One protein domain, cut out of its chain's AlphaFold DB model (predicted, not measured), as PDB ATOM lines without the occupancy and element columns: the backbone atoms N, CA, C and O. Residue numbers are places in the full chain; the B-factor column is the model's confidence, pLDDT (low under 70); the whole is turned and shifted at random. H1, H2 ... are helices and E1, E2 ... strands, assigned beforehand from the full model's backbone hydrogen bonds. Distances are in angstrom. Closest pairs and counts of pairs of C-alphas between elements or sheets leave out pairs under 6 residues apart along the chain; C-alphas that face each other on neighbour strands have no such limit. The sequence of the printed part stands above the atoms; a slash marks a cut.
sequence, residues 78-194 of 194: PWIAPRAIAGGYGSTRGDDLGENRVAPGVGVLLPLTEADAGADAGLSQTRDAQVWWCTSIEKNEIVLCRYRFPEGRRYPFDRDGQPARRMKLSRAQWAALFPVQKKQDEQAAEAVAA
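What this domain is: This is residues 78 to 194 of the 194 residues of an uncharacterized protein of Methylibium petroleiphilum (strain ATCC BAA-1232 / LMG 22953 / PM1) (UniProt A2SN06). One strongly twisted sheet of six strands makes the body, with the short helix H2 packed on it, and residues 182 to 194, of which 182 to 193 belong to H3, stick out as a free arm that adds to the length. The small helix H1 lies off the sheet. The printed part has 117 residues, running E1 E2 E3 H1 E4 E5 E6 H2 H3; the sheet, order E2 E1 E3 E4 E5 E6, is antiparallel throughout, and the class is mixed. It is compact, with a radius of gyration of the C-alphas of 15.5 A, yet elongated, spanning 57 by 29 by 28 A.

Where its parts are: E1, residues 80 to 86, begins at C-alpha 80 (-7.156, -38.368, -58.226). E2 is 96 to 101, E3 106 to 111, H1 116 to 119. E4, 129 to 137, is 21.7 A long; E5, 141 to 146, and E6, 165 to 170, are each 17.0 A. H2 is 171 to 177; H3, 180 to 193, is 21.1 A long and ends at C-alpha 193 (0.919, -58.171, -73.563).

How they stand to each other: Across E2 and E1, a hairpin, N 97 and O 84 are 2.8 A apart; across E1 and E3, N 85 and O 107, 2.8 A. E4 is staggered: residues 129 to 133 pair with E3 (N 108 and O 132, 2.7 A), 133 to 137 with E5 (N 133 and O 145, 2.8 A). E4 E5 E6 form a meander, each strand the antiparallel neighbour of the one before; N 144 and O 167 are 2.8 A apart. H2 is on the sheet, height 6.5 A, only just over none of its strands, with 2 C-alphas falling on E5; the closest C-alphas of E5 and H2, Glu 141 and Arg 171, are 6.5 A apart. H1 and H3 are not on the sheet. Every O i to N i+4 pair is within hydrogen-bond range in H2, 9 of 10 in H3; H1 is too short for one.

The domain as a whole: The C-alphas farthest apart, Gly 152 and Ala 194, are 56.6 A apart. The printed part has no cut. The link E5 to E6 is long, 18 residues. Mean pLDDT of the printed part is 77.9; residues 87 to 94, 114 to 121, 151 to 156, 158 and 179 to 194 are under 70.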
ATOM      1  N   PRO A  78      -6.903 -34.209 -64.011       95.38
ATOM      2  CA  PRO A  78      -7.554 -34.441 -62.725       95.38
ATOM      3  C   PRO A  78      -6.521 -34.769 -61.641       95.38
ATOM      4  O   PRO A  78      -5.509 -35.424 -61.898       95.38
ATOM      5  N   TRP A  79      -6.752 -34.294 -60.422       95.81
ATOM      6  CA  TRP A  79      -6.088 -34.818 -59.228       95.81
ATOM      7  C   TRP A  79      -6.946 -35.964 -58.712       95.81
ATOM      8  O   TRP A  79      -8.118 -35.744 -58.433       95.81
ATOM      9  N   ILE A  80      -6.403 -37.176 -58.639       95.38
ATOM     10  CA  ILE A  80      -7.156 -38.368 -58.226       95.38
ATOM     11  C   ILE A  80      -6.502 -38.932 -56.972       95.38
ATOM     12  O   ILE A  80      -5.282 -39.103 -56.945       95.38
ATOM     13  N   ALA A  81      -7.312 -39.175 -55.944       94.25
ATOM     14  CA  ALA A  81      -6.901 -39.866 -54.729       94.25
ATOM     15  C   ALA A  81      -7.570 -41.248 -54.672       94.25
ATOM     16  O   ALA A  81      -8.738 -41.347 -55.047       94.25
ATOM     17  N   PRO A  82      -6.898 -42.282 -54.134       91.88
ATOM     18  CA  PRO A  82      -7.470 -43.626 -53.990       91.88
ATOM     19  C   PRO A  82      -8.621 -43.682 -52.985       91.88
ATOM     20  O   PRO A  82      -9.469 -44.566 -53.049       91.88
ATOM     21  N   ARG A  83      -8.603 -42.763 -52.014       91.19
ATOM     22  CA  ARG A  83      -9.639 -42.602 -50.999       91.19
ATOM     23  C   ARG A  83      -9.907 -41.125 -50.780       91.19
ATOM     24  O   ARG A  83      -9.079 -40.404 -50.212       91.19
ATOM     25  N   ALA A  84     -11.069 -40.692 -51.238       91.56
ATOM     26  CA  ALA A  84     -11.574 -39.348 -51.040       91.56
ATOM     27  C   ALA A  84     -12.878 -39.371 -50.243       91.56
ATOM     28  O   ALA A  84     -13.612 -40.353 -50.250       91.56
ATOM     29  N   ILE A  85     -13.189 -38.260 -49.585       89.31
ATOM     30  CA  ILE A  85     -14.436 -38.078 -48.847       89.31
ATOM     31  C   ILE A  85     -15.128 -36.787 -49.271       89.31
ATOM     32  O   ILE A  85     -14.484 -35.758 -49.510       89.31
ATOM     33  N   ALA A  86     -16.454 -36.819 -49.331       85.81
ATOM     34  CA  ALA A  86     -17.244 -35.611 -49.514       85.81
ATOM     35  C   ALA A  86     -17.373 -34.845 -48.188       85.81
ATOM     36  O   ALA A  86     -17.756 -35.411 -47.163       85.81
ATOM     37  N   GLY A  87     -17.098 -33.538 -48.213       68.62
ATOM     38  CA  GLY A  87     -17.479 -32.633 -47.131       68.62
ATOM     39  C   GLY A  87     -18.960 -32.312 -47.223       68.62
ATOM     40  O   GLY A  87     -19.387 -31.600 -48.131       68.62
ATOM     41  N   GLY A  88     -19.750 -32.839 -46.295       57.69
ATOM     42  CA  GLY A  88     -21.168 -32.528 -46.211       57.69
ATOM     43  C   GLY A  88     -21.423 -31.106 -45.729       57.69
ATOM     44  O   GLY A  88     -20.926 -30.704 -44.679       57.69
ATOM     45  N   TYR A  89     -22.293 -30.369 -46.421       43.53
ATOM     46  CA  TYR A  89     -23.066 -29.313 -45.763       43.53
ATOM     47  C   TYR A  89     -24.126 -30.004 -44.897       43.53
ATOM     48  O   TYR A  89     -25.125 -30.510 -45.402       43.53
ATOM     49  N   GLY A  90     -23.870 -30.108 -43.593       44.34
ATOM     50  CA  GLY A  90     -24.812 -30.685 -42.631       44.34
ATOM     51  C   GLY A  90     -24.922 -32.217 -42.627       44.34
ATOM     52  O   GLY A  90     -25.566 -32.753 -41.723       44.34
ATOM     53  N   SER A  91     -24.281 -32.947 -43.553       44.06
ATOM     54  CA  SER A  91     -24.142 -34.399 -43.398       44.06
ATOM     55  C   SER A  91     -23.040 -34.675 -42.387       44.06
ATOM     56  O   SER A  91     -21.870 -34.337 -42.536       44.06
ATOM     57  N   THR A  92     -23.465 -35.271 -41.289       49.28
ATOM     58  CA  THR A  92     -22.586 -35.653 -40.201       49.28
ATOM     59  C   THR A  92     -21.683 -36.827 -40.608       49.28
ATOM     60  O   THR A  92     -20.599 -36.968 -40.077       49.28
ATOM     61  N   ARG A  93     -22.031 -37.617 -41.627       55.72
ATOM     62  CA  ARG A  93     -21.138 -38.616 -42.234       55.72
ATOM     63  C   ARG A  93     -20.464 -38.008 -43.467       55.72
ATOM     64  O   ARG A  93     -21.162 -37.537 -44.360       55.72
ATOM     65  N   GLY A  94     -19.133 -38.004 -43.499       67.00
ATOM     66  CA  GLY A  94     -18.391 -37.841 -44.745       67.00
ATOM     67  C   GLY A  94     -18.578 -39.117 -45.552       67.00
ATOM     68  O   GLY A  94     -18.286 -40.203 -45.046       67.00
ATOM     69  N   ASP A  95     -19.127 -38.997 -46.755       78.12
ATOM     70  CA  ASP A  95     -19.327 -40.143 -47.637       78.12
ATOM     71  C   ASP A  95     -17.974 -40.528 -48.245       78.12
ATOM     72  O   ASP A  95     -17.320 -39.683 -48.862       78.12
ATOM     73  N   ASP A  96     -17.537 -41.775 -48.029       85.56
ATOM     74  CA  ASP A  96     -16.345 -42.330 -48.683       85.56
ATOM     75  C   ASP A  96     -16.662 -42.508 -50.169       85.56
ATOM     76  O   ASP A  96     -17.577 -43.243 -50.550       85.56
ATOM     77  N   LEU A  97     -15.936 -41.767 -50.999       87.56
ATOM     78  CA  LEU A  97     -16.093 -41.745 -52.448       87.56
ATOM     79  C   LEU A  97     -15.185 -42.781 -53.127       87.56
ATOM     80  O   LEU A  97     -15.270 -42.939 -54.342       87.56
ATOM     81  N   GLY A  98     -14.321 -43.474 -52.374       89.31
ATOM     82  CA  GLY A  98     -13.305 -44.363 -52.924       89.31
ATOM     83  C   GLY A  98     -12.298 -43.608 -53.792       89.31
ATOM     84  O   GLY A  98     -11.880 -42.495 -53.445       89.31
ATOM     85  N   GLU A  99     -11.914 -44.211 -54.920       92.94
ATOM     86  CA  GLU A  99     -11.053 -43.557 -55.901       92.94
ATOM     87  C   GLU A  99     -11.826 -42.445 -56.605       92.94
ATOM     88  O   GLU A  99     -12.790 -42.695 -57.331       92.94
ATOM     89  N   ASN A 100     -11.413 -41.198 -56.385       95.00
ATOM     90  CA  ASN A 100     -12.166 -40.063 -56.890       95.00
ATOM     91  C   ASN A 100     -11.302 -38.827 -57.161       95.00
ATOM     92  O   ASN A 100     -10.179 -38.680 -56.667       95.00
ATOM     93  N   ARG A 101     -11.869 -37.906 -57.946       95.50
ATOM     94  CA  ARG A 101     -11.303 -36.578 -58.185       95.50
ATOM     95  C   ARG A 101     -11.268 -35.758 -56.903       95.50
ATOM     96  O   ARG A 101     -12.223 -35.731 -56.130       95.50
ATOM     97  N   VAL A 102     -10.182 -35.022 -56.737       95.12
ATOM     98  CA  VAL A 102      -9.960 -34.110 -55.624       95.12
ATOM     99  C   VAL A 102     -10.092 -32.680 -56.127       95.12
ATOM    100  O   VAL A 102      -9.480 -32.282 -57.119       95.12
ATOM    101  N   ALA A 103     -10.911 -31.914 -55.420       94.62
ATOM    102  CA  ALA A 103     -11.184 -30.509 -55.677       94.62
ATOM    103  C   ALA A 103     -11.417 -29.779 -54.347       94.62
ATOM    104  O   ALA A 103     -11.665 -30.437 -53.331       94.62
ATOM    105  N   PRO A 104     -11.368 -28.439 -54.307       92.44
ATOM    106  CA  PRO A 104     -11.623 -27.690 -53.082       92.44
ATOM    107  C   PRO A 104     -13.010 -28.007 -52.526       92.44
ATOM    108  O   PRO A 104     -14.011 -27.796 -53.204       92.44
ATOM    109  N   GLY A 105     -13.096 -28.571 -51.320       88.25
ATOM    110  CA  GLY A 105     -14.335 -29.263 -50.915       88.25
ATOM    111  C   GLY A 105     -14.166 -30.714 -50.521       88.25
ATOM    112  O   GLY A 105     -14.905 -31.192 -49.669       88.25
ATOM    113  N   VAL A 106     -13.217 -31.396 -51.149       91.25
ATOM    114  CA  VAL A 106     -13.042 -32.844 -51.063       91.25
ATOM    115  C   VAL A 106     -11.899 -33.157 -50.108       91.25
ATOM    116  O   VAL A 106     -10.822 -32.560 -50.188       91.25
ATOM    117  N   GLY A 107     -12.147 -34.076 -49.180       91.38
ATOM    118  CA  GLY A 107     -11.133 -34.590 -48.273       91.38
ATOM    119  C   GLY A 107     -10.397 -35.770 -48.893       91.38
ATOM    120  O   GLY A 107     -10.970 -36.544 -49.652       91.38
ATOM    121  N   VAL A 108      -9.127 -35.910 -48.554       93.12
ATOM    122  CA  VAL A 108      -8.242 -37.002 -48.945       93.12
ATOM    123  C   VAL A 108      -7.888 -37.765 -47.680       93.12
ATOM    124  O   VAL A 108      -7.529 -37.153 -46.669       93.12
ATOM    125  N   LEU A 109      -8.002 -39.089 -47.731       90.88
ATOM    126  CA  LEU A 109      -7.633 -39.956 -46.619       90.88
ATOM    127  C   LEU A 109      -6.204 -40.454 -46.826       90.88
ATOM    128  O   LEU A 109      -5.941 -41.243 -47.732       90.88
ATOM    129  N   LEU A 110      -5.284 -39.976 -45.987       89.94
ATOM    130  CA  LEU A 110      -3.895 -40.444 -45.970       89.94
ATOM    131  C   LEU A 110      -3.695 -41.429 -44.811       89.94
ATOM    132  O   LEU A 110      -4.232 -41.176 -43.733       89.94
ATOM    133  N   PRO A 111      -2.943 -42.530 -44.985       85.75
ATOM    134  CA  PRO A 111      -2.696 -43.486 -43.906       85.75
ATOM    135  C   PRO A 111      -2.106 -42.814 -42.660       85.75
ATOM    136  O   PRO A 111      -1.239 -41.949 -42.774       85.75
ATOM    137  N   LEU A 112      -2.563 -43.216 -41.471       79.81
ATOM    138  CA  LEU A 112      -1.929 -42.814 -40.212       79.81
ATOM    139  C   LEU A 112      -0.565 -43.503 -40.081       79.81
ATOM    140  O   LEU A 112      -0.489 -44.727 -40.193       79.81
ATOM    141  N   THR A 113       0.501 -42.744 -39.817       74.50
ATOM    142  CA  THR A 113       1.810 -43.316 -39.467       74.50
ATOM    143  C   THR A 113       2.040 -43.273 -37.956       74.50
ATOM    144  O   THR A 113       1.432 -42.477 -37.242       74.50
ATOM    145  N   GLU A 114       2.933 -44.113 -37.429       64.88
ATOM    146  CA  GLU A 114       3.250 -44.116 -35.989       64.88
ATOM    147  C   GLU A 114       3.810 -42.768 -35.500       64.88
ATOM    148  O   GLU A 114       3.568 -42.372 -34.361       64.88
ATOM    149  N   ALA A 115       4.486 -42.017 -36.378       63.72
ATOM    150  CA  ALA A 115       4.980 -40.670 -36.088       63.72
ATOM    151  C   ALA A 115       3.847 -39.643 -35.880       63.72
ATOM    152  O   ALA A 115       4.032 -38.629 -35.203       63.72
ATOM    153  N   ASP A 116       2.664 -39.910 -36.432       66.06
ATOM    154  CA  ASP A 116       1.513 -39.010 -36.395       66.06
ATOM    155  C   ASP A 116       0.684 -39.156 -35.111       66.06
ATOM    156  O   ASP A 116       0.043 -38.199 -34.670       66.06
ATOM    157  N   ALA A 117       0.743 -40.324 -34.462       57.50
ATOM    158  CA  ALA A 117      -0.122 -40.694 -33.339       57.50
ATOM    159  C   ALA A 117       0.004 -39.770 -32.106       57.50
ATOM    160  O   ALA A 117      -0.951 -39.634 -31.344       57.50
ATOM    161  N   GLY A 118       1.153 -39.105 -31.918       58.84
ATOM    162  CA  GLY A 118       1.373 -38.141 -30.829       58.84
ATOM    163  C   GLY A 118       1.283 -36.666 -31.245       58.84
ATOM    164  O   GLY A 118       0.855 -35.826 -30.458       58.84
ATOM    165  N   ALA A 119       1.662 -36.334 -32.482       61.09
ATOM    166  CA  ALA A 119       1.768 -34.949 -32.953       61.09
ATOM    167  C   ALA A 119       0.440 -34.370 -33.486       61.09
ATOM    168  O   ALA A 119       0.345 -33.160 -33.720       61.09
ATOM    169  N   ASP A 120      -0.566 -35.225 -33.688       65.56
ATOM    170  CA  ASP A 120      -1.858 -34.889 -34.296       65.56
ATOM    171  C   ASP A 120      -3.036 -34.920 -33.317       65.56
ATOM    172  O   ASP A 120      -4.194 -34.945 -33.743       65.56
ATOM    173  N   ALA A 121      -2.768 -34.910 -32.009       65.56
ATOM    174  CA  ALA A 121      -3.813 -34.895 -30.992       65.56
ATOM    175  C   ALA A 121      -4.818 -33.753 -31.256       65.56
ATOM    176  O   ALA A 121      -4.456 -32.578 -31.338       65.56
ATOM    177  N   GLY A 122      -6.092 -34.114 -31.432       71.81
ATOM    178  CA  GLY A 122      -7.175 -33.170 -31.723       71.81
ATOM    179  C   GLY A 122      -7.302 -32.741 -33.190       71.81
ATOM    180  O   GLY A 122      -8.121 -31.875 -33.484       71.81
ATOM    181  N   LEU A 123      -6.539 -33.310 -34.129       81.69
ATOM    182  CA  LEU A 123      -6.771 -33.122 -35.565       81.69
ATOM    183  C   LEU A 123      -7.785 -34.127 -36.109       81.69
ATOM    184  O   LEU A 123      -7.892 -35.259 -35.641       81.69
ATOM    185  N   SER A 124      -8.496 -33.712 -37.155       79.19
ATOM    186  CA  SER A 124      -9.454 -34.567 -37.854       79.19
ATOM    187  C   SER A 124      -8.779 -35.829 -38.406       79.19
ATOM    188  O   SER A 124      -7.797 -35.762 -39.159       79.19
ATOM    189  N   GLN A 125      -9.305 -36.982 -37.998       80.38
ATOM    190  CA  GLN A 125      -8.852 -38.313 -38.387       80.38
ATOM    191  C   GLN A 125     -10.018 -39.301 -38.332       80.38
ATOM    192  O   GLN A 125     -10.962 -39.138 -37.561       80.38
ATOM    193  N   THR A 126      -9.935 -40.332 -39.155       77.25
ATOM    194  CA  THR A 126     -10.776 -41.529 -39.091       77.25
ATOM    195  C   THR A 126     -10.060 -42.609 -38.273       77.25
ATOM    196  O   THR A 126      -9.016 -42.349 -37.679       77.25
ATOM    197  N   ARG A 127     -10.615 -43.827 -38.207       75.62
ATOM    198  CA  ARG A 127     -10.003 -44.937 -37.457       75.62
ATOM    199  C   ARG A 127      -8.628 -45.334 -38.010       75.62
ATOM    200  O   ARG A 127      -7.787 -45.797 -37.250       75.62
ATOM    201  N   ASP A 128      -8.436 -45.192 -39.314       81.06
ATOM    202  CA  ASP A 128      -7.318 -45.749 -40.077       81.06
ATOM    203  C   ASP A 128      -6.560 -44.701 -40.913       81.06
ATOM    204  O   ASP A 128      -5.494 -44.998 -41.454       81.06
ATOM    205  N   ALA A 129      -7.070 -43.470 -41.011       85.81
ATOM    206  CA  ALA A 129      -6.498 -42.435 -41.869       85.81
ATOM    207  C   ALA A 129      -6.640 -41.012 -41.308       85.81
ATOM    208  O   ALA A 129      -7.638 -40.661 -40.675       85.81
ATOM    209  N   GLN A 130      -5.677 -40.155 -41.632       88.19
ATOM    210  CA  GLN A 130      -5.757 -38.707 -41.470       88.19
ATOM    211  C   GLN A 130      -6.694 -38.095 -42.515       88.19
ATOM    212  O   GLN A 130      -6.661 -38.480 -43.684       88.19
ATOM    213  N   VAL A 131      -7.466 -37.081 -42.115       88.50
ATOM    214  CA  VAL A 131      -8.323 -36.322 -43.035       88.50
ATOM    215  C   VAL A 131      -7.614 -35.041 -43.474       88.50
ATOM    216  O   VAL A 131      -7.332 -34.166 -42.650       88.50
ATOM    217  N   TRP A 132      -7.365 -34.918 -44.777       92.44
ATOM    218  CA  TRP A 132      -6.743 -33.754 -45.410       92.44
ATOM    219  C   TRP A 132      -7.696 -33.109 -46.413       92.44
ATOM    220  O   TRP A 132      -7.983 -33.672 -47.463       92.44
ATOM    221  N   TRP A 133      -8.182 -31.908 -46.127       92.56
ATOM    222  CA  TRP A 133      -9.109 -31.199 -47.003       92.56
ATOM    223  C   TRP A 133      -8.377 -30.452 -48.102       92.56
ATOM    224  O   TRP A 133      -7.519 -29.612 -47.826       92.56
ATOM    225  N   CYS A 134      -8.764 -30.691 -49.349       94.00
ATOM    226  CA  CYS A 134      -8.338 -29.845 -50.444       94.00
ATOM    227  C   CYS A 134      -8.963 -28.453 -50.297       94.00
ATOM    228  O   CYS A 134     -10.179 -28.310 -50.139       94.00
ATOM    229  N   THR A 135      -8.115 -27.427 -50.354       93.25
ATOM    230  CA  THR A 135      -8.514 -26.014 -50.240       93.25
ATOM    231  C   THR A 135      -8.233 -25.215 -51.504       93.25
ATOM    232  O   THR A 135      -8.868 -24.191 -51.719       93.25
ATOM    233  N   SER A 136      -7.311 -25.680 -52.348       93.56
ATOM    234  CA  SER A 136      -6.991 -25.057 -53.631       93.56
ATOM    235  C   SER A 136      -6.324 -26.075 -54.551       93.56
ATOM    236  O   SER A 136      -5.552 -26.922 -54.089       93.56
ATOM    237  N   ILE A 137      -6.627 -25.978 -55.845       95.38
ATOM    238  CA  ILE A 137      -5.991 -26.751 -56.908       95.38
ATOM    239  C   ILE A 137      -5.496 -25.827 -58.014       95.38
ATOM    240  O   ILE A 137      -6.137 -24.843 -58.371       95.38
ATOM    241  N   GLU A 138      -4.368 -26.198 -58.595       94.38
ATOM    242  CA  GLU A 138      -3.828 -25.634 -59.822       94.38
ATOM    243  C   GLU A 138      -3.376 -26.778 -60.745       94.38
ATOM    244  O   GLU A 138      -3.438 -27.965 -60.398       94.38
ATOM    245  N   LYS A 139      -2.887 -26.441 -61.944       94.38
ATOM    246  CA  LYS A 139      -2.416 -27.444 -62.917       94.38
ATOM    247  C   LYS A 139      -1.335 -28.355 -62.332       94.38
ATOM    248  O   LYS A 139      -1.397 -29.579 -62.497       94.38
ATOM    249  N   ASN A 140      -0.377 -27.758 -61.626       95.62
ATOM    250  CA  ASN A 140       0.833 -28.433 -61.159       95.62
ATOM    251  C   ASN A 140       0.900 -28.607 -59.645       95.62
ATOM    252  O   ASN A 140       1.741 -29.375 -59.177       95.62
ATOM    253  N   GLU A 141       0.026 -27.932 -58.900       96.62
ATOM    254  CA  GLU A 141       0.060 -27.909 -57.445       96.62
ATOM    255  C   GLU A 141      -1.330 -28.132 -56.839       96.62
ATOM    256  O   GLU A 141      -2.344 -27.721 -57.398       96.62
ATOM    257  N   ILE A 142      -1.365 -28.772 -55.675       97.19
ATOM    258  CA  ILE A 142      -2.563 -28.928 -54.850       97.19
ATOM    259  C   ILE A 142      -2.233 -28.568 -53.406       97.19
ATOM    260  O   ILE A 142      -1.146 -28.868 -52.903       97.19
ATOM    261  N   VAL A 143      -3.170 -27.900 -52.736       96.88
ATOM    262  CA  VAL A 143      -3.040 -27.506 -51.334       96.88
ATOM    263  C   VAL A 143      -4.042 -28.277 -50.490       96.88
ATOM    264  O   VAL A 143      -5.258 -28.123 -50.633       96.88
ATOM    265  N   LEU A 144      -3.510 -29.054 -49.553       95.19
ATOM    266  CA  LEU A 144      -4.272 -29.789 -48.560       95.19
ATOM    267  C   LEU A 144      -4.090 -29.163 -47.177       95.19
ATOM    268  O   LEU A 144      -2.985 -28.780 -46.795       95.19
ATOM    269  N   CYS A 145      -5.161 -29.103 -46.400       92.94
ATOM    270  CA  CYS A 145      -5.153 -28.573 -45.044       92.94
ATOM    271  C   CYS A 145      -5.765 -29.570 -44.061       92.94
ATOM    272  O   CYS A 145      -6.701 -30.296 -44.391       92.94
ATOM    273  N   ARG A 146      -5.275 -29.550 -42.822       90.12
ATOM    274  CA  ARG A 146      -5.915 -30.227 -41.692       90.12
ATOM    275  C   ARG A 146      -6.496 -29.217 -40.735       90.12
ATOM    276  O   ARG A 146      -5.909 -28.162 -40.495       90.12
ATOM    277  N   TYR A 147      -7.608 -29.603 -40.138       86.88
ATOM    278  CA  TYR A 147      -8.347 -28.794 -39.188       86.88
ATOM    279  C   TYR A 147      -8.447 -29.538 -37.867       86.88
ATOM    280  O   TYR A 147      -8.488 -30.777 -37.830       86.88
ATOM    281  N   ARG A 148      -8.456 -28.764 -36.780       84.44
ATOM    282  CA  ARG A 148      -8.742 -29.306 -35.457       84.44
ATOM    283  C   ARG A 148     -10.178 -29.786 -35.430       84.44
ATOM    284  O   ARG A 148     -11.067 -29.111 -35.938       84.44
ATOM    285  N   PHE A 149     -10.374 -30.949 -34.841       76.25
ATOM    286  CA  PHE A 149     -11.698 -31.466 -34.617       76.25
ATOM    287  C   PHE A 149     -12.304 -30.760 -33.398       76.25
ATOM    288  O   PHE A 149     -11.716 -30.846 -32.316       76.25
ATOM    289  N   PRO A 150     -13.426 -30.031 -33.541       70.31
ATOM    290  CA  PRO A 150     -14.011 -29.332 -32.408       70.31
ATOM    291  C   PRO A 150     -14.518 -30.330 -31.365       70.31
ATOM    292  O   PRO A 150     -15.168 -31.324 -31.705       70.31
ATOM    293  N   GLU A 151     -14.259 -30.049 -30.091       67.81
ATOM    294  CA  GLU A 151     -14.766 -30.862 -28.988       67.81
ATOM    295  C   GLU A 151     -16.304 -30.942 -29.033       67.81
ATOM    296  O   GLU A 151     -16.993 -29.960 -29.314       67.81
ATOM    297  N   GLY A 152     -16.857 -32.136 -28.799       64.94
ATOM    298  CA  GLY A 152     -18.308 -32.363 -28.774       64.94
ATOM    299  C   GLY A 152     -18.978 -32.573 -30.139       64.94
ATOM    300  O   GLY A 152     -20.179 -32.847 -30.189       64.94
ATOM    301  N   ARG A 153     -18.244 -32.506 -31.258       67.69
ATOM    302  CA  ARG A 153     -18.768 -32.926 -32.569       67.69
ATOM    303  C   ARG A 153     -18.747 -34.455 -32.676       67.69
ATOM    304  O   ARG A 153     -17.871 -35.127 -32.140       67.69
ATOM    305  N   ARG A 154     -19.722 -35.023 -33.393       61.47
ATOM    306  CA  ARG A 154     -19.870 -36.486 -33.537       61.47
ATOM    307  C   ARG A 154     -18.989 -37.092 -34.636       61.47
ATOM    308  O   ARG A 154     -18.738 -38.290 -34.593       61.47
ATOM    309  N   TYR A 155     -18.531 -36.302 -35.612       63.16
ATOM    310  CA  TYR A 155     -17.827 -36.835 -36.781       63.16
ATOM    311  C   TYR A 155     -16.705 -35.930 -37.290       63.16
ATOM    312  O   TYR A 155     -16.939 -34.731 -37.437       63.16
ATOM    313  N   PRO A 156     -15.537 -36.494 -37.651       65.75
ATOM    314  CA  PRO A 156     -14.273 -35.783 -37.864       65.75
ATOM    315  C   PRO A 156     -14.160 -35.088 -39.228       65.75
ATOM    316  O   PRO A 156     -13.071 -34.973 -39.780       65.75
ATOM    317  N   PHE A 157     -15.275 -34.657 -39.815       71.31
ATOM    318  CA  PHE A 157     -15.317 -34.138 -41.186       71.31
ATOM    319  C   PHE A 157     -15.564 -32.633 -41.244       71.31
ATOM    320  O   PHE A 157     -16.120 -32.118 -42.210       71.31
ATOM    321  N   ASP A 158     -15.131 -31.936 -40.198       69.56
ATOM    322  CA  ASP A 158     -15.218 -30.489 -40.115       69.56
ATOM    323  C   ASP A 158     -13.965 -29.830 -40.707       69.56
ATOM    324  O   ASP A 158     -12.843 -30.338 -40.594       69.56
ATOM    325  N   ARG A 159     -14.174 -28.689 -41.353       75.12
ATOM    326  CA  ARG A 159     -13.131 -27.832 -41.927       75.12
ATOM    327  C   ARG A 159     -13.340 -26.362 -41.568       75.12
ATOM    328  O   ARG A 159     -12.787 -25.483 -42.229       75.12
ATOM    329  N   ASP A 160     -14.151 -26.103 -40.547       71.69
ATOM    330  CA  ASP A 160     -14.388 -24.773 -40.016       71.69
ATOM    331  C   ASP A 160     -13.153 -24.262 -39.251       71.69
ATOM    332  O   ASP A 160     -12.467 -24.994 -38.532       71.69
ATOM    333  N   GLY A 161     -12.871 -22.964 -39.391       76.31
ATOM    334  CA  GLY A 161     -11.797 -22.280 -38.670       76.31
ATOM    335  C   GLY A 161     -10.448 -22.248 -39.395       76.31
ATOM    336  O   GLY A 161     -10.356 -22.379 -40.615       76.31
ATOM    337  N   GLN A 162      -9.383 -21.984 -38.633       83.38
ATOM    338  CA  GLN A 162      -8.030 -21.847 -39.173       83.38
ATOM    339  C   GLN A 162      -7.374 -23.223 -39.368       83.38
ATOM    340  O   GLN A 162      -7.446 -24.064 -38.464       83.38
ATOM    341  N   PRO A 163      -6.707 -23.464 -40.511       88.44
ATOM    342  CA  PRO A 163      -6.012 -24.719 -40.744       88.44
ATOM    343  C   PRO A 163      -4.856 -24.869 -39.750       88.44
ATOM    344  O   PRO A 163      -4.018 -23.983 -39.601       88.44
ATOM    345  N   ALA A 164      -4.799 -26.015 -39.080       88.31
ATOM    346  CA  ALA A 164      -3.747 -26.340 -38.124       88.31
ATOM    347  C   ALA A 164      -2.482 -26.872 -38.810       88.31
ATOM    348  O   ALA A 164      -1.376 -26.676 -38.314       88.31
ATOM    349  N   ARG A 165      -2.640 -27.544 -39.956       89.75
ATOM    350  CA  ARG A 165      -1.533 -27.979 -40.817       89.75
ATOM    351  C   ARG A 165      -1.878 -27.721 -42.272       89.75
ATOM    352  O   ARG A 165      -3.043 -27.801 -42.656       89.75
ATOM    353  N   ARG A 166      -0.858 -27.444 -43.079       92.88
ATOM    354  CA  ARG A 166      -0.976 -27.211 -44.518       92.88
ATOM    355  C   ARG A 166       0.122 -27.968 -45.245       92.88
ATOM    356  O   ARG A 166       1.275 -27.939 -44.832       92.88
ATOM    357  N   MET A 167      -0.248 -28.604 -46.343       94.00
ATOM    358  CA  MET A 167       0.640 -29.318 -47.241       94.00
ATOM    359  C   MET A 167       0.404 -28.794 -48.652       94.00
ATOM    360  O   MET A 167      -0.736 -28.662 -49.094       94.00
ATOM    361  N   LYS A 168       1.487 -28.466 -49.347       96.81
ATOM    362  CA  LYS A 168       1.460 -28.085 -50.756       96.81
ATOM    363  C   LYS A 168       2.230 -29.143 -51.528       96.81
ATOM    364  O   LYS A 168       3.368 -29.435 -51.174       96.81
ATOM    365  N   LEU A 169       1.590 -29.731 -52.529       96.62
ATOM    366  CA  LEU A 169       2.114 -30.881 -53.254       96.62
ATOM    367  C   LEU A 169       2.181 -30.578 -54.741       96.62
ATOM    368  O   LEU A 169       1.203 -30.122 -55.327       96.62
ATOM    369  N   SER A 170       3.313 -30.901 -55.355       97.12
ATOM    370  CA  SER A 170       3.422 -31.028 -56.803       97.12
ATOM    371  C   SER A 170       2.814 -32.346 -57.292       97.12
ATOM    372  O   SER A 170       2.566 -33.270 -56.515       97.12
ATOM    373  N   ARG A 171       2.643 -32.489 -58.611       94.50
ATOM    374  CA  ARG A 171       2.210 -33.754 -59.241       94.50
ATOM    375  C   ARG A 171       3.097 -34.946 -58.876       94.50
ATOM    376  O   ARG A 171       2.584 -36.034 -58.634       94.50
ATOM    377  N   ALA A 172       4.413 -34.738 -58.824       94.12
ATOM    378  CA  ALA A 172       5.362 -35.791 -58.476       94.12
ATOM    379  C   ALA A 172       5.228 -36.203 -57.002       94.12
ATOM    380  O   ALA A 172       5.199 -37.393 -56.697       94.12
ATOM    381  N   GLN A 173       5.079 -35.227 -56.100       95.00
ATOM    382  CA  GLN A 173       4.862 -35.491 -54.674       95.00
ATOM    383  C   GLN A 173       3.519 -36.182 -54.429       95.00
ATOM    384  O   GLN A 173       3.452 -37.124 -53.651       95.00
ATOM    385  N   TRP A 174       2.466 -35.775 -55.141       94.00
ATOM    386  CA  TRP A 174       1.162 -36.437 -55.100       94.00
ATOM    387  C   TRP A 174       1.239 -37.901 -55.525       94.00
ATOM    388  O   TRP A 174       0.744 -38.772 -54.821       94.00
ATOM    389  N   ALA A 175       1.908 -38.191 -56.644       91.38
ATOM    390  CA  ALA A 175       2.106 -39.566 -57.093       91.38
ATOM    391  C   ALA A 175       2.907 -40.400 -56.074       91.38
ATOM    392  O   ALA A 175       2.638 -41.586 -55.903       91.38
ATOM    393  N   ALA A 176       3.861 -39.784 -55.370       89.75
ATOM    394  CA  ALA A 176       4.641 -40.448 -54.328       89.75
ATOM    395  C   ALA A 176       3.835 -40.752 -53.052       89.75
ATOM    396  O   ALA A 176       4.197 -41.681 -52.334       89.75
ATOM    397  N   LEU A 177       2.745 -40.022 -52.776       86.56
ATOM    398  CA  LEU A 177       1.837 -40.326 -51.659       86.56
ATOM    399  C   LEU A 177       1.004 -41.589 -51.899       86.56
ATOM    400  O   LEU A 177       0.565 -42.223 -50.941       86.56
ATOM    401  N   PHE A 178       0.807 -41.972 -53.162       84.00
ATOM    402  CA  PHE A 178      -0.014 -43.118 -53.558       84.00
ATOM    403  C   PHE A 178       0.781 -44.101 -54.437       84.00
ATOM    404  O   PHE A 178       0.414 -44.355 -55.585       84.00
ATOM    405  N   PRO A 179       1.887 -44.684 -53.931       62.53
ATOM    406  CA  PRO A 179       2.784 -45.505 -54.743       62.53
ATOM    407  C   PRO A 179       2.164 -46.849 -55.162       62.53
ATOM    408  O   PRO A 179       2.661 -47.489 -56.085       62.53
ATOM    409  N   VAL A 180       1.082 -47.285 -54.502       55.38
ATOM    410  CA  VAL A 180       0.444 -48.593 -54.730       55.38
ATOM    411  C   VAL A 180      -0.352 -48.642 -56.044       55.38
ATOM    412  O   VAL A 180      -0.400 -49.708 -56.652       55.38
ATOM    413  N   GLN A 181      -0.861 -47.511 -56.560       49.84
ATOM    414  CA  GLN A 181      -1.528 -47.471 -57.874       49.84
ATOM    415  C   GLN A 181      -0.596 -47.902 -59.024       49.84
ATOM    416  O   GLN A 181      -1.036 -48.574 -59.948       49.84
ATOM    417  N   LYS A 182       0.713 -47.607 -58.946       47.31
ATOM    418  CA  LYS A 182       1.664 -47.968 -60.016       47.31
ATOM    419  C   LYS A 182       1.802 -49.476 -60.238       47.31
ATOM    420  O   LYS A 182       1.971 -49.902 -61.373       47.31
ATOM    421  N   LYS A 183       1.722 -50.284 -59.174       44.88
ATOM    422  CA  LYS A 183       1.936 -51.739 -59.278       44.88
ATOM    423  C   LYS A 183       0.767 -52.473 -59.933       44.88
ATOM    424  O   LYS A 183       0.996 -53.498 -60.561       44.88
ATOM    425  N   GLN A 184      -0.461 -51.970 -59.796       45.66
ATOM    426  CA  GLN A 184      -1.632 -52.577 -60.436       45.66
ATOM    427  C   GLN A 184      -1.708 -52.235 -61.929       45.66
ATOM    428  O   GLN A 184      -2.047 -53.108 -62.723       45.66
ATOM    429  N   ASP A 185      -1.298 -51.026 -62.324       49.56
ATOM    430  CA  ASP A 185      -1.257 -50.616 -63.733       49.56
ATOM    431  C   ASP A 185      -0.118 -51.297 -64.520       49.56
ATOM    432  O   ASP A 185      -0.324 -51.709 -65.661       49.56
ATOM    433  N   GLU A 186       1.064 -51.486 -63.915       50.22
ATOM    434  CA  GLU A 186       2.173 -52.236 -64.540       50.22
ATOM    435  C   GLU A 186       1.845 -53.731 -64.697       50.22
ATOM    436  O   GLU A 186       2.097 -54.307 -65.753       50.22
ATOM    437  N   GLN A 187       1.200 -54.353 -63.700       47.91
ATOM    438  CA  GLN A 187       0.803 -55.767 -63.772       47.91
ATOM    439  C   GLN A 187      -0.351 -56.019 -64.754       47.91
ATOM    440  O   GLN A 187      -0.383 -57.058 -65.412       47.91
ATOM    441  N   ALA A 188      -1.290 -55.077 -64.894       47.78
ATOM    442  CA  ALA A 188      -2.358 -55.173 -65.888       47.78
ATOM    443  C   ALA A 188      -1.837 -54.981 -67.326       47.78
ATOM    444  O   ALA A 188      -2.337 -55.626 -68.245       47.78
ATOM    445  N   ALA A 189      -0.820 -54.136 -67.528       51.03
ATOM    446  CA  ALA A 189      -0.187 -53.943 -68.833       51.03
ATOM    447  C   ALA A 189       0.635 -55.168 -69.284       51.03
ATOM    448  O   ALA A 189       0.585 -55.527 -70.459       51.03
ATOM    449  N   GLU A 190       1.334 -55.847 -68.368       50.47
ATOM    450  CA  GLU A 190       2.048 -57.099 -68.668       50.47
ATOM    451  C   GLU A 190       1.099 -58.275 -68.948       50.47
ATOM    452  O   GLU A 190       1.371 -59.077 -69.837       50.47
ATOM    453  N   ALA A 191      -0.045 -58.360 -68.262       54.50
ATOM    454  CA  ALA A 191      -1.018 -59.442 -68.459       54.50
ATOM    455  C   ALA A 191      -1.809 -59.356 -69.781       54.50
ATOM    456  O   ALA A 191      -2.408 -60.343 -70.195       54.50
ATOM    457  N   VAL A 192      -1.840 -58.188 -70.431       54.66
ATOM    458  CA  VAL A 192      -2.480 -57.982 -71.747       54.66
ATOM    459  C   VAL A 192      -1.468 -58.105 -72.897       54.66
ATOM    460  O   VAL A 192      -1.860 -58.276 -74.050       54.66
ATOM    461  N   ALA A 193      -0.169 -58.027 -72.596       51.28
ATOM    462  CA  ALA A 193       0.919 -58.171 -73.563       51.28
ATOM    463  C   ALA A 193       1.467 -59.611 -73.684       51.28
ATOM    464  O   ALA A 193       2.321 -59.851 -74.540       51.28
ATOM    465  N   ALA A 194       0.992 -60.539 -72.846       47.00
ATOM    466  CA  ALA A 194       1.308 -61.972 -72.859       47.00
ATOM    467  C   ALA A 194       0.161 -62.791 -73.470       47.00
ATOM    468  O   ALA A 194       0.468 -63.795 -74.152       47.00
TER     469      ALA A 194